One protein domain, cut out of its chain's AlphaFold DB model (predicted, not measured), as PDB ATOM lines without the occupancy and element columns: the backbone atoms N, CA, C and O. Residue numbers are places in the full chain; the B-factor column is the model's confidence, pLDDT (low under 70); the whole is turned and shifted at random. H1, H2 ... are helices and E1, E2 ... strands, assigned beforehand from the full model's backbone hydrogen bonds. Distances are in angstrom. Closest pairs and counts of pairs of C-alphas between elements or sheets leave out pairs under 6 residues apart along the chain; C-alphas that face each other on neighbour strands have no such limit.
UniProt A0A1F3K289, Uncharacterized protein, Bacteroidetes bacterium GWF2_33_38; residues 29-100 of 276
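What this domain is: This is residues 29 to 100 of the 276 residues of an uncharacterized protein of Bacteroidetes bacterium GWF2_33_38 (UniProt A0A1F3K289). A small staggered sheet of three strands, its long strand E2 paired with E1 at one part and E3 at another, is grazed by one helix, H1. Residues 29 to 49, with no named element, form a long lead-in to the helix. The 72 printed residues run H1, E1, E2, E3; the sheet, order E1, E2, E3, is antiparallel. The class is mixed, with 33 residues in named elements, under half; the whole is only just compact, close to loose, with radius of gyration of the C-alphas 13.2 A and spans 35 by 31 by 21 A.

Where its parts are: E2, residues 79 to 87, is 25.3 A long. E1 holds residues 73 to 76; E3, residues 95 to 99, ends at C-alpha 99 (3.970, -41.474, -20.865). H1, residues 50 to 64, 21.0 A, begins at C-alpha 50 (6.402, -51.162, -4.483).

How they stand to each other: The meander E1, E2, E3, each strand the antiparallel neighbour of the one before, is two hairpins. N 74 and O 81 of E1 and E2 are within hydrogen-bond range at 2.9 A, as are N 84 and O 98 of E2 and E3 at 2.9 A. H1 is on the sheet but only grazes it, with residues 54 to 61. In H1 every O i to N i+4 pair is within hydrogen-bond range.

The domain as a whole: The farthest C-alphas, His 34 and Arg 90, are 37.0 A apart. The printed part has no cut, and no link between named elements is long. Residues 45 to 48 have pLDDT under 70.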
ATOM      1  N   ALA A  29      11.688 -32.794 -25.046       90.75
ATOM      2  CA  ALA A  29      12.667 -32.002 -25.791       90.75
ATOM      3  C   ALA A  29      12.045 -31.143 -26.909       90.75
ATOM      4  O   ALA A  29      12.676 -30.190 -27.358       90.75
ATOM      5  N   ASN A  30      10.822 -31.465 -27.344       89.75
ATOM      6  CA  ASN A  30      10.114 -30.740 -28.401       89.75
ATOM      7  C   ASN A  30       9.184 -29.646 -27.856       89.75
ATOM      8  O   ASN A  30       8.532 -28.955 -28.635       89.75
ATOM      9  N   LEU A  31       9.077 -29.507 -26.533       89.38
ATOM     10  CA  LEU A  31       8.261 -28.469 -25.923       89.38
ATOM     11  C   LEU A  31       8.988 -27.123 -25.984       89.38
ATOM     12  O   LEU A  31      10.116 -27.005 -25.508       89.38
ATOM     13  N   ASP A  32       8.313 -26.095 -26.497       90.12
ATOM     14  CA  ASP A  32       8.788 -24.709 -26.439       90.12
ATOM     15  C   ASP A  32       8.561 -24.126 -25.033       90.12
ATOM     16  O   ASP A  32       7.642 -23.347 -24.777       90.12
ATOM     17  N   ILE A  33       9.347 -24.610 -24.068       90.12
ATOM     18  CA  ILE A  33       9.258 -24.214 -22.662       90.12
ATOM     19  C   ILE A  33      10.628 -23.830 -22.113       90.12
ATOM     20  O   ILE A  33      11.642 -24.483 -22.351       90.12
ATOM     21  N   HIS A  34      10.651 -22.783 -21.290       92.12
ATOM     22  CA  HIS A  34      11.833 -22.411 -20.525       92.12
ATOM     23  C   HIS A  34      11.823 -23.123 -19.165       92.12
ATOM     24  O   HIS A  34      11.086 -22.738 -18.253       92.12
ATOM     25  N   VAL A  35      12.659 -24.152 -19.003       91.62
ATOM     26  CA  VAL A  35      12.782 -24.902 -17.742       91.62
ATOM     27  C   VAL A  35      13.498 -24.050 -16.690       91.62
ATOM     28  O   VAL A  35      14.660 -23.691 -16.850       91.62
ATOM     29  N   VAL A  36      12.791 -23.706 -15.609       93.44
ATOM     30  CA  VAL A  36      13.322 -22.868 -14.513       93.44
ATOM     31  C   VAL A  36      14.003 -23.701 -13.418       93.44
ATOM     32  O   VAL A  36      14.969 -23.242 -12.815       93.44
ATOM     33  N   ASP A  37      13.503 -24.908 -13.151       93.50
ATOM     34  CA  ASP A  37      14.053 -25.865 -12.182       93.50
ATOM     35  C   ASP A  37      13.776 -27.290 -12.677       93.50
ATOM     36  O   ASP A  37      12.720 -27.550 -13.261       93.50
ATOM     37  N   GLU A  38      14.702 -28.212 -12.421       92.19
ATOM     38  CA  GLU A  38      14.585 -29.616 -12.815       92.19
ATOM     39  C   GLU A  38      14.967 -30.536 -11.655       92.19
ATOM     40  O   GLU A  38      15.977 -30.350 -10.972       92.19
ATOM     41  N   LYS A  39      14.149 -31.571 -11.430       92.06
ATOM     42  CA  LYS A  39      14.396 -32.586 -10.404       92.06
ATOM     43  C   LYS A  39      14.309 -33.976 -11.001       92.06
ATOM     44  O   LYS A  39      13.248 -34.402 -11.453       92.06
ATOM     45  N   HIS A  40      15.412 -34.709 -10.913       90.88
ATOM     46  CA  HIS A  40      15.489 -36.093 -11.361       90.88
ATOM     47  C   HIS A  40      15.265 -37.069 -10.210       90.88
ATOM     48  O   HIS A  40      15.875 -36.959  -9.146       90.88
ATOM     49  N   PHE A  41      14.427 -38.073 -10.460       86.75
ATOM     50  CA  PHE A  41      14.155 -39.159  -9.526       86.75
ATOM     51  C   PHE A  41      14.523 -40.490 -10.182       86.75
ATOM     52  O   PHE A  41      13.865 -40.930 -11.122       86.75
ATOM     53  N   ASP A  42      15.575 -41.139  -9.685       84.81
ATOM     54  CA  ASP A  42      15.981 -42.467 -10.148       84.81
ATOM     55  C   ASP A  42      15.249 -43.546  -9.343       84.81
ATOM     56  O   ASP A  42      15.648 -43.905  -8.233       84.81
ATOM     57  N   LEU A  43      14.156 -44.060  -9.908       78.81
ATOM     58  CA  LEU A  43      13.334 -45.087  -9.265       78.81
ATOM     59  C   LEU A  43      14.036 -46.457  -9.183       78.81
ATOM     60  O   LEU A  43      13.586 -47.315  -8.428       78.81
ATOM     61  N   THR A  44      15.135 -46.671  -9.917       76.69
ATOM     62  CA  THR A  44      15.851 -47.960  -9.963       76.69
ATOM     63  C   THR A  44      16.902 -48.092  -8.865       76.69
ATOM     64  O   THR A  44      17.080 -49.168  -8.297       76.69
ATOM     65  N   LYS A  45      17.566 -46.989  -8.503       66.75
ATOM     66  CA  LYS A  45      18.627 -46.964  -7.475       66.75
ATOM     67  C   LYS A  45      18.120 -47.032  -6.046       66.75
ATOM     68  O   LYS A  45      18.897 -47.070  -5.098       66.75
ATOM     69  N   LEU A  46      16.810 -46.998  -5.892       57.50
ATOM     70  CA  LEU A  46      16.187 -46.674  -4.634       57.50
ATOM     71  C   LEU A  46      16.015 -47.914  -3.728       57.50
ATOM     72  O   LEU A  46      15.886 -47.759  -2.519       57.50
ATOM     73  N   GLY A  47      16.080 -49.148  -4.246       59.59
ATOM     74  CA  GLY A  47      15.865 -50.359  -3.426       59.59
ATOM     75  C   GLY A  47      14.505 -50.361  -2.708       59.59
ATOM     76  O   GLY A  47      14.299 -51.082  -1.733       59.59
ATOM     77  N   ILE A  48      13.593 -49.499  -3.163       64.31
ATOM     78  CA  ILE A  48      12.340 -49.190  -2.499       64.31
ATOM     79  C   ILE A  48      11.317 -50.268  -2.863       64.31
ATOM     80  O   ILE A  48      11.188 -50.664  -4.022       64.31
ATOM     81  N   SER A  49      10.547 -50.712  -1.869       79.31
ATOM     82  CA  SER A  49       9.368 -51.553  -2.080       79.31
ATOM     83  C   SER A  49       8.373 -50.918  -3.068       79.31
ATOM     84  O   SER A  49       8.369 -49.707  -3.317       79.31
ATOM     85  N   GLN A  50       7.462 -51.715  -3.630       78.69
ATOM     86  CA  GLN A  50       6.402 -51.162  -4.483       78.69
ATOM     87  C   GLN A  50       5.582 -50.087  -3.746       78.69
ATOM     88  O   GLN A  50       5.154 -49.106  -4.353       78.69
ATOM     89  N   GLU A  51       5.397 -50.241  -2.435       80.75
ATOM     90  CA  GLU A  51       4.669 -49.319  -1.565       80.75
ATOM     91  C   GLU A  51       5.335 -47.947  -1.491       80.75
ATOM     92  O   GLU A  51       4.669 -46.936  -1.708       80.75
ATOM     93  N   ALA A  52       6.640 -47.884  -1.237       80.00
ATOM     94  CA  ALA A  52       7.298 -46.591  -1.100       80.00
ATOM     95  C   ALA A  52       7.584 -45.932  -2.467       80.00
ATOM     96  O   ALA A  52       7.600 -44.704  -2.552       80.00
ATOM     97  N   THR A  53       7.658 -46.702  -3.564       80.88
ATOM     98  CA  THR A  53       7.603 -46.140  -4.930       80.88
ATOM     99  C   THR A  53       6.252 -45.466  -5.184       80.88
ATOM    100  O   THR A  53       6.201 -44.330  -5.657       80.88
ATOM    101  N   LYS A  54       5.142 -46.124  -4.813       80.50
ATOM    102  CA  LYS A  54       3.796 -45.533  -4.897       80.50
ATOM    103  C   LYS A  54       3.674 -44.278  -4.033       80.50
ATOM    104  O   LYS A  54       3.081 -43.300  -4.483       80.50
ATOM    105  N   GLU A  55       4.230 -44.284  -2.822       82.62
ATOM    106  CA  GLU A  55       4.200 -43.124  -1.928       82.62
ATOM    107  C   GLU A  55       4.985 -41.936  -2.507       82.62
ATOM    108  O   GLU A  55       4.476 -40.815  -2.522       82.62
ATOM    109  N   LEU A  56       6.191 -42.179  -3.034       85.06
ATOM    110  CA  LEU A  56       7.009 -41.151  -3.681       85.06
ATOM    111  C   LEU A  56       6.295 -40.553  -4.896       85.06
ATOM    112  O   LEU A  56       6.151 -39.333  -4.974       85.06
ATOM    113  N   LEU A  57       5.799 -41.395  -5.809       85.25
ATOM    114  CA  LEU A  57       5.048 -40.929  -6.974       85.25
ATOM    115  C   LEU A  57       3.818 -40.131  -6.531       85.25
ATOM    116  O   LEU A  57       3.612 -39.018  -7.002       85.25
ATOM    117  N   SER A  58       3.042 -40.630  -5.565       83.81
ATOM    118  CA  SER A  58       1.874 -39.912  -5.042       83.81
ATOM    119  C   SER A  58       2.230 -38.518  -4.507       83.81
ATOM    120  O   SER A  58       1.505 -37.559  -4.785       83.81
ATOM    121  N   LYS A  59       3.368 -38.372  -3.813       86.56
ATOM    122  CA  LYS A  59       3.883 -37.068  -3.365       86.56
ATOM    123  C   LYS A  59       4.257 -36.165  -4.542       86.56
ATOM    124  O   LYS A  59       3.809 -35.022  -4.569       86.56
ATOM    125  N   ILE A  60       5.012 -36.673  -5.521       88.94
ATOM    126  CA  ILE A  60       5.414 -35.920  -6.725       88.94
ATOM    127  C   ILE A  60       4.176 -35.410  -7.474       88.94
ATOM    128  O   ILE A  60       4.049 -34.213  -7.723       88.94
ATOM    129  N   TYR A  61       3.214 -36.292  -7.748       86.25
ATOM    130  CA  TYR A  61       1.971 -35.934  -8.430       86.25
ATOM    131  C   TYR A  61       1.107 -34.969  -7.618       86.25
ATOM    132  O   TYR A  61       0.508 -34.052  -8.182       86.25
ATOM    133  N   SER A  62       1.064 -35.112  -6.289       84.31
ATOM    134  CA  SER A  62       0.366 -34.146  -5.440       84.31
ATOM    135  C   SER A  62       0.999 -32.757  -5.507       84.31
ATOM    136  O   SER A  62       0.251 -31.786  -5.407       84.31
ATOM    137  N   ILE A  63       2.325 -32.649  -5.625       85.56
ATOM    138  CA  ILE A  63       3.018 -31.365  -5.778       85.56
ATOM    139  C   ILE A  63       2.690 -30.783  -7.154       85.56
ATOM    140  O   ILE A  63       2.149 -29.684  -7.226       85.56
ATOM    141  N   ALA A  64       2.901 -31.553  -8.225       87.69
ATOM    142  CA  ALA A  64       2.639 -31.107  -9.593       87.69
ATOM    143  C   ALA A  64       1.190 -30.632  -9.795       87.69
ATOM    144  O   ALA A  64       0.957 -29.570 -10.355       87.69
ATOM    145  N   SER A  65       0.203 -31.354  -9.248       83.38
ATOM    146  CA  SER A  65      -1.216 -30.976  -9.365       83.38
ATOM    147  C   SER A  65      -1.593 -29.649  -8.690       83.38
ATOM    148  O   SER A  65      -2.665 -29.115  -8.962       83.38
ATOM    149  N   LYS A  66      -0.749 -29.133  -7.787       87.25
ATOM    150  CA  LYS A  66      -0.970 -27.877  -7.049       87.25
ATOM    151  C   LYS A  66      -0.119 -26.724  -7.578       87.25
ATOM    152  O   LYS A  66      -0.273 -25.601  -7.104       87.25
ATOM    153  N   SER A  67       0.773 -26.994  -8.524       89.69
ATOM    154  CA  SER A  67       1.766 -26.046  -9.013       89.69
ATOM    155  C   SER A  67       1.581 -25.854 -10.518       89.69
ATOM    156  O   SER A  67       1.966 -26.730 -11.294       89.69
ATOM    157  N   PRO A  68       0.982 -24.729 -10.952       88.81
ATOM    158  CA  PRO A  68       0.873 -24.398 -12.369       88.81
ATOM    159  C   PRO A  68       2.244 -24.441 -13.057       88.81
ATOM    160  O   PRO A  68       3.235 -23.996 -12.481       88.81
ATOM    161  N   GLY A  69       2.297 -24.982 -14.276       87.88
ATOM    162  CA  GLY A  69       3.530 -25.073 -15.068       87.88
ATOM    163  C   GLY A  69       4.452 -26.250 -14.725       87.88
ATOM    164  O   GLY A  69       5.498 -26.386 -15.350       87.88
ATOM    165  N   VAL A  70       4.091 -27.122 -13.774       91.56
ATOM    166  CA  VAL A  70       4.868 -28.344 -13.509       91.56
ATOM    167  C   VAL A  70       4.513 -29.434 -14.515       91.56
ATOM    168  O   VAL A  70       3.364 -29.865 -14.607       91.56
ATOM    169  N   ILE A  71       5.534 -29.933 -15.209       91.94
ATOM    170  CA  ILE A  71       5.447 -31.067 -16.130       91.94
ATOM    171  C   ILE A  71       6.186 -32.247 -15.505       91.94
ATOM    172  O   ILE A  71       7.284 -32.100 -14.971       91.94
ATOM    173  N   ILE A  72       5.574 -33.427 -15.562       93.44
ATOM    174  CA  ILE A  72       6.226 -34.675 -15.171       93.44
ATOM    175  C   ILE A  72       6.524 -35.439 -16.449       93.44
ATOM    176  O   ILE A  72       5.607 -35.710 -17.222       93.44
ATOM    177  N   ALA A  73       7.785 -35.811 -16.635       94.31
ATOM    178  CA  ALA A  73       8.219 -36.653 -17.735       94.31
ATOM    179  C   ALA A  73       8.822 -37.965 -17.221       94.31
ATOM    180  O   ALA A  73       9.256 -38.074 -16.070       94.31
ATOM    181  N   SER A  74       8.830 -38.991 -18.061       93.06
ATOM    182  CA  SER A  74       9.490 -40.266 -17.782       93.06
ATOM    183  C   SER A  74      10.342 -40.709 -18.958       93.06
ATOM    184  O   SER A  74       9.996 -40.482 -20.117       93.06
ATOM    185  N   LYS A  75      11.469 -41.347 -18.637       92.00
ATOM    186  CA  LYS A  75      12.419 -41.835 -19.632       92.00
ATOM    187  C   LYS A  75      11.878 -43.102 -20.306       92.00
ATOM    188  O   LYS A  75      11.556 -44.072 -19.621       92.00
ATOM    189  N   VAL A  76      11.803 -43.096 -21.635       89.38
ATOM    190  CA  VAL A  76      11.480 -44.258 -22.480       89.38
ATOM    191  C   VAL A  76      12.578 -44.381 -23.529       89.38
ATOM    192  O   VAL A  76      12.750 -43.489 -24.361       89.38
ATOM    193  N   GLY A  77      13.361 -45.462 -23.466       88.06
ATOM    194  CA  GLY A  77      14.620 -45.533 -24.212       88.06
ATOM    195  C   GLY A  77      15.549 -44.407 -23.761       88.06
ATOM    196  O   GLY A  77      15.791 -44.268 -22.564       88.06
ATOM    197  N   ASP A  78      16.006 -43.573 -24.694       89.75
ATOM    198  CA  ASP A  78      16.891 -42.432 -24.416       89.75
ATOM    199  C   ASP A  78      16.191 -41.066 -24.367       89.75
ATOM    200  O   ASP A  78      16.845 -40.052 -24.134       89.75
ATOM    201  N   ARG A  79      14.863 -41.029 -24.524       92.06
ATOM    202  CA  ARG A  79      14.065 -39.793 -24.567       92.06
ATOM    203  C   ARG A  79      13.181 -39.654 -23.332       92.06
ATOM    204  O   ARG A  79      12.829 -40.651 -22.698       92.06
ATOM    205  N   ASN A  80      12.812 -38.420 -22.994       93.69
ATOM    206  CA  ASN A  80      11.899 -38.116 -21.894       93.69
ATOM    207  C   ASN A  80      10.549 -37.699 -22.466       93.69
ATOM    208  O   ASN A  80      10.480 -36.770 -23.257       93.69
ATOM    209  N   PHE A  81       9.475 -38.351 -22.041       95.62
ATOM    210  CA  PHE A  81       8.133 -38.066 -22.543       95.62
ATOM    211  C   PHE A  81       7.224 -37.584 -21.428       95.62
ATOM    212  O   PHE A  81       7.304 -38.092 -20.308       95.62
ATOM    213  N   VAL A  82       6.348 -36.628 -21.737       95.06
ATOM    214  CA  VAL A  82       5.363 -36.109 -20.785       95.06
ATOM    215  C   VAL A  82       4.408 -37.219 -20.367       95.06
ATOM    216  O   VAL A  82       3.882 -37.975 -21.186       95.06
ATOM    217  N   ASN A  83       4.173 -37.308 -19.063       93.88
ATOM    218  CA  ASN A  83       3.254 -38.267 -18.485       93.88
ATOM    219  C   ASN A  83       1.830 -37.725 -18.466       93.88
ATOM    220  O   ASN A  83       1.575 -36.607 -18.020       93.88
ATOM    221  N   THR A  84       0.883 -38.595 -18.803       90.75
ATOM    222  CA  THR A  84      -0.527 -38.376 -18.499       90.75
ATOM    223  C   THR A  84      -0.885 -38.919 -17.114       90.75
ATOM    224  O   THR A  84      -0.187 -39.756 -16.519       90.75
ATOM    225  N   GLN A  85      -1.987 -38.410 -16.572       86.94
ATOM    226  CA  GLN A  85      -2.527 -38.776 -15.271       86.94
ATOM    227  C   GLN A  85      -4.004 -39.105 -15.408       86.94
ATOM    228  O   GLN A  85      -4.829 -38.229 -15.659       86.94
ATOM    229  N   VAL A  86      -4.351 -40.363 -15.159       86.25
ATOM    230  CA  VAL A  86      -5.737 -40.822 -15.219       86.25
ATOM    231  C   VAL A  86      -6.194 -41.217 -13.821       86.25
ATOM    232  O   VAL A  86      -5.665 -42.146 -13.207       86.25
ATOM    233  N   LYS A  87      -7.200 -40.504 -13.307       83.06
ATOM    234  CA  LYS A  87      -7.905 -40.864 -12.070       83.06
ATOM    235  C   LYS A  87      -9.136 -41.676 -12.425       83.06
ATOM    236  O   LYS A  87      -9.924 -41.271 -13.276       83.06
ATOM    237  N   THR A  88      -9.342 -42.800 -11.749       80.75
ATOM    238  CA  THR A  88     -10.568 -43.570 -11.982       80.75
ATOM    239  C   THR A  88     -11.760 -42.896 -11.310       80.75
ATOM    240  O   THR A  88     -11.659 -42.407 -10.184       80.75
ATOM    241  N   SER A  89     -12.917 -42.908 -11.973       84.19
ATOM    242  CA  SER A  89     -14.169 -42.424 -11.380       84.19
ATOM    243  C   SER A  89     -14.631 -43.294 -10.203       84.19
ATOM    244  O   SER A  89     -15.221 -42.778  -9.256       84.19
ATOM    245  N   ARG A  90     -14.329 -44.602 -10.243       85.50
ATOM    246  CA  ARG A  90     -14.705 -45.592  -9.217       85.50
ATOM    247  C   ARG A  90     -13.850 -45.509  -7.952       85.50
ATOM    248  O   ARG A  90     -14.360 -45.738  -6.863       85.50
ATOM    249  N   ASP A  91     -12.567 -45.191  -8.089       82.00
ATOM    250  CA  ASP A  91     -11.630 -45.058  -6.977       82.00
ATOM    251  C   ASP A  91     -10.682 -43.880  -7.226       82.00
ATOM    252  O   ASP A  91      -9.668 -43.989  -7.922       82.00
ATOM    253  N   LYS A  92     -11.006 -42.737  -6.617       75.62
ATOM    254  CA  LYS A  92     -10.214 -41.503  -6.730       75.62
ATOM    255  C   LYS A  92      -8.813 -41.627  -6.115       75.62
ATOM    256  O   LYS A  92      -7.992 -40.742  -6.343       75.62
ATOM    257  N   LYS A  93      -8.536 -42.685  -5.337       74.38
ATOM    258  CA  LYS A  93      -7.202 -42.973  -4.784       74.38
ATOM    259  C   LYS A  93      -6.320 -43.731  -5.776       74.38
ATOM    260  O   LYS A  93      -5.101 -43.713  -5.624       74.38
ATOM    261  N   LYS A  94      -6.906 -44.372  -6.794       78.31
ATOM    262  CA  LYS A  94      -6.159 -45.014  -7.880       78.31
ATOM    263  C   LYS A  94      -5.823 -43.990  -8.956       78.31
ATOM    264  O   LYS A  94      -6.694 -43.532  -9.699       78.31
ATOM    265  N   LEU A  95      -4.539 -43.661  -9.015       79.00
ATOM    266  CA  LEU A  95      -3.924 -42.840 -10.045       79.00
ATOM    267  C   LEU A  95      -3.109 -43.748 -10.965       79.00
ATOM    268  O   LEU A  95      -2.207 -44.445 -10.499       79.00
ATOM    269  N   PHE A  96      -3.416 -43.719 -12.256       84.75
ATOM    270  CA  PHE A  96      -2.549 -44.274 -13.284       84.75
ATOM    271  C   PHE A  96      -1.702 -43.161 -13.865       84.75
ATOM    272  O   PHE A  96      -2.201 -42.067 -14.140       84.75
ATOM    273  N   THR A  97      -0.426 -43.457 -14.066       86.06
ATOM    274  CA  THR A  97       0.464 -42.555 -14.769       86.06
ATOM    275  C   THR A  97       1.410 -43.326 -15.659       86.06
ATOM    276  O   THR A  97       1.890 -44.402 -15.301       86.06
ATOM    277  N   PHE A  98       1.594 -42.788 -16.848       91.38
ATOM    278  CA  PHE A  98       2.387 -43.355 -17.919       91.38
ATOM    279  C   PHE A  98       2.680 -42.228 -18.917       91.38
ATOM    280  O   PHE A  98       1.918 -41.253 -18.950       91.38
ATOM    281  N   PRO A  99       3.751 -42.342 -19.715       94.31
ATOM    282  CA  PRO A  99       3.970 -41.474 -20.865       94.31
ATOM    283  C   PRO A  99       2.719 -41.415 -21.737       94.31
ATOM    284  O   PRO A  99       2.119 -42.452 -22.019       94.31
ATOM    285  N   GLU A 100       2.297 -40.217 -22.120       94.12
ATOM    286  CA  GLU A 100       1.067 -40.021 -22.880       94.12
ATOM    287  C   GLU A 100       1.100 -40.820 -24.197       94.12
ATOM    288  O   GLU A 100       2.008 -40.624 -25.005       94.12
TER     289      GLU A 100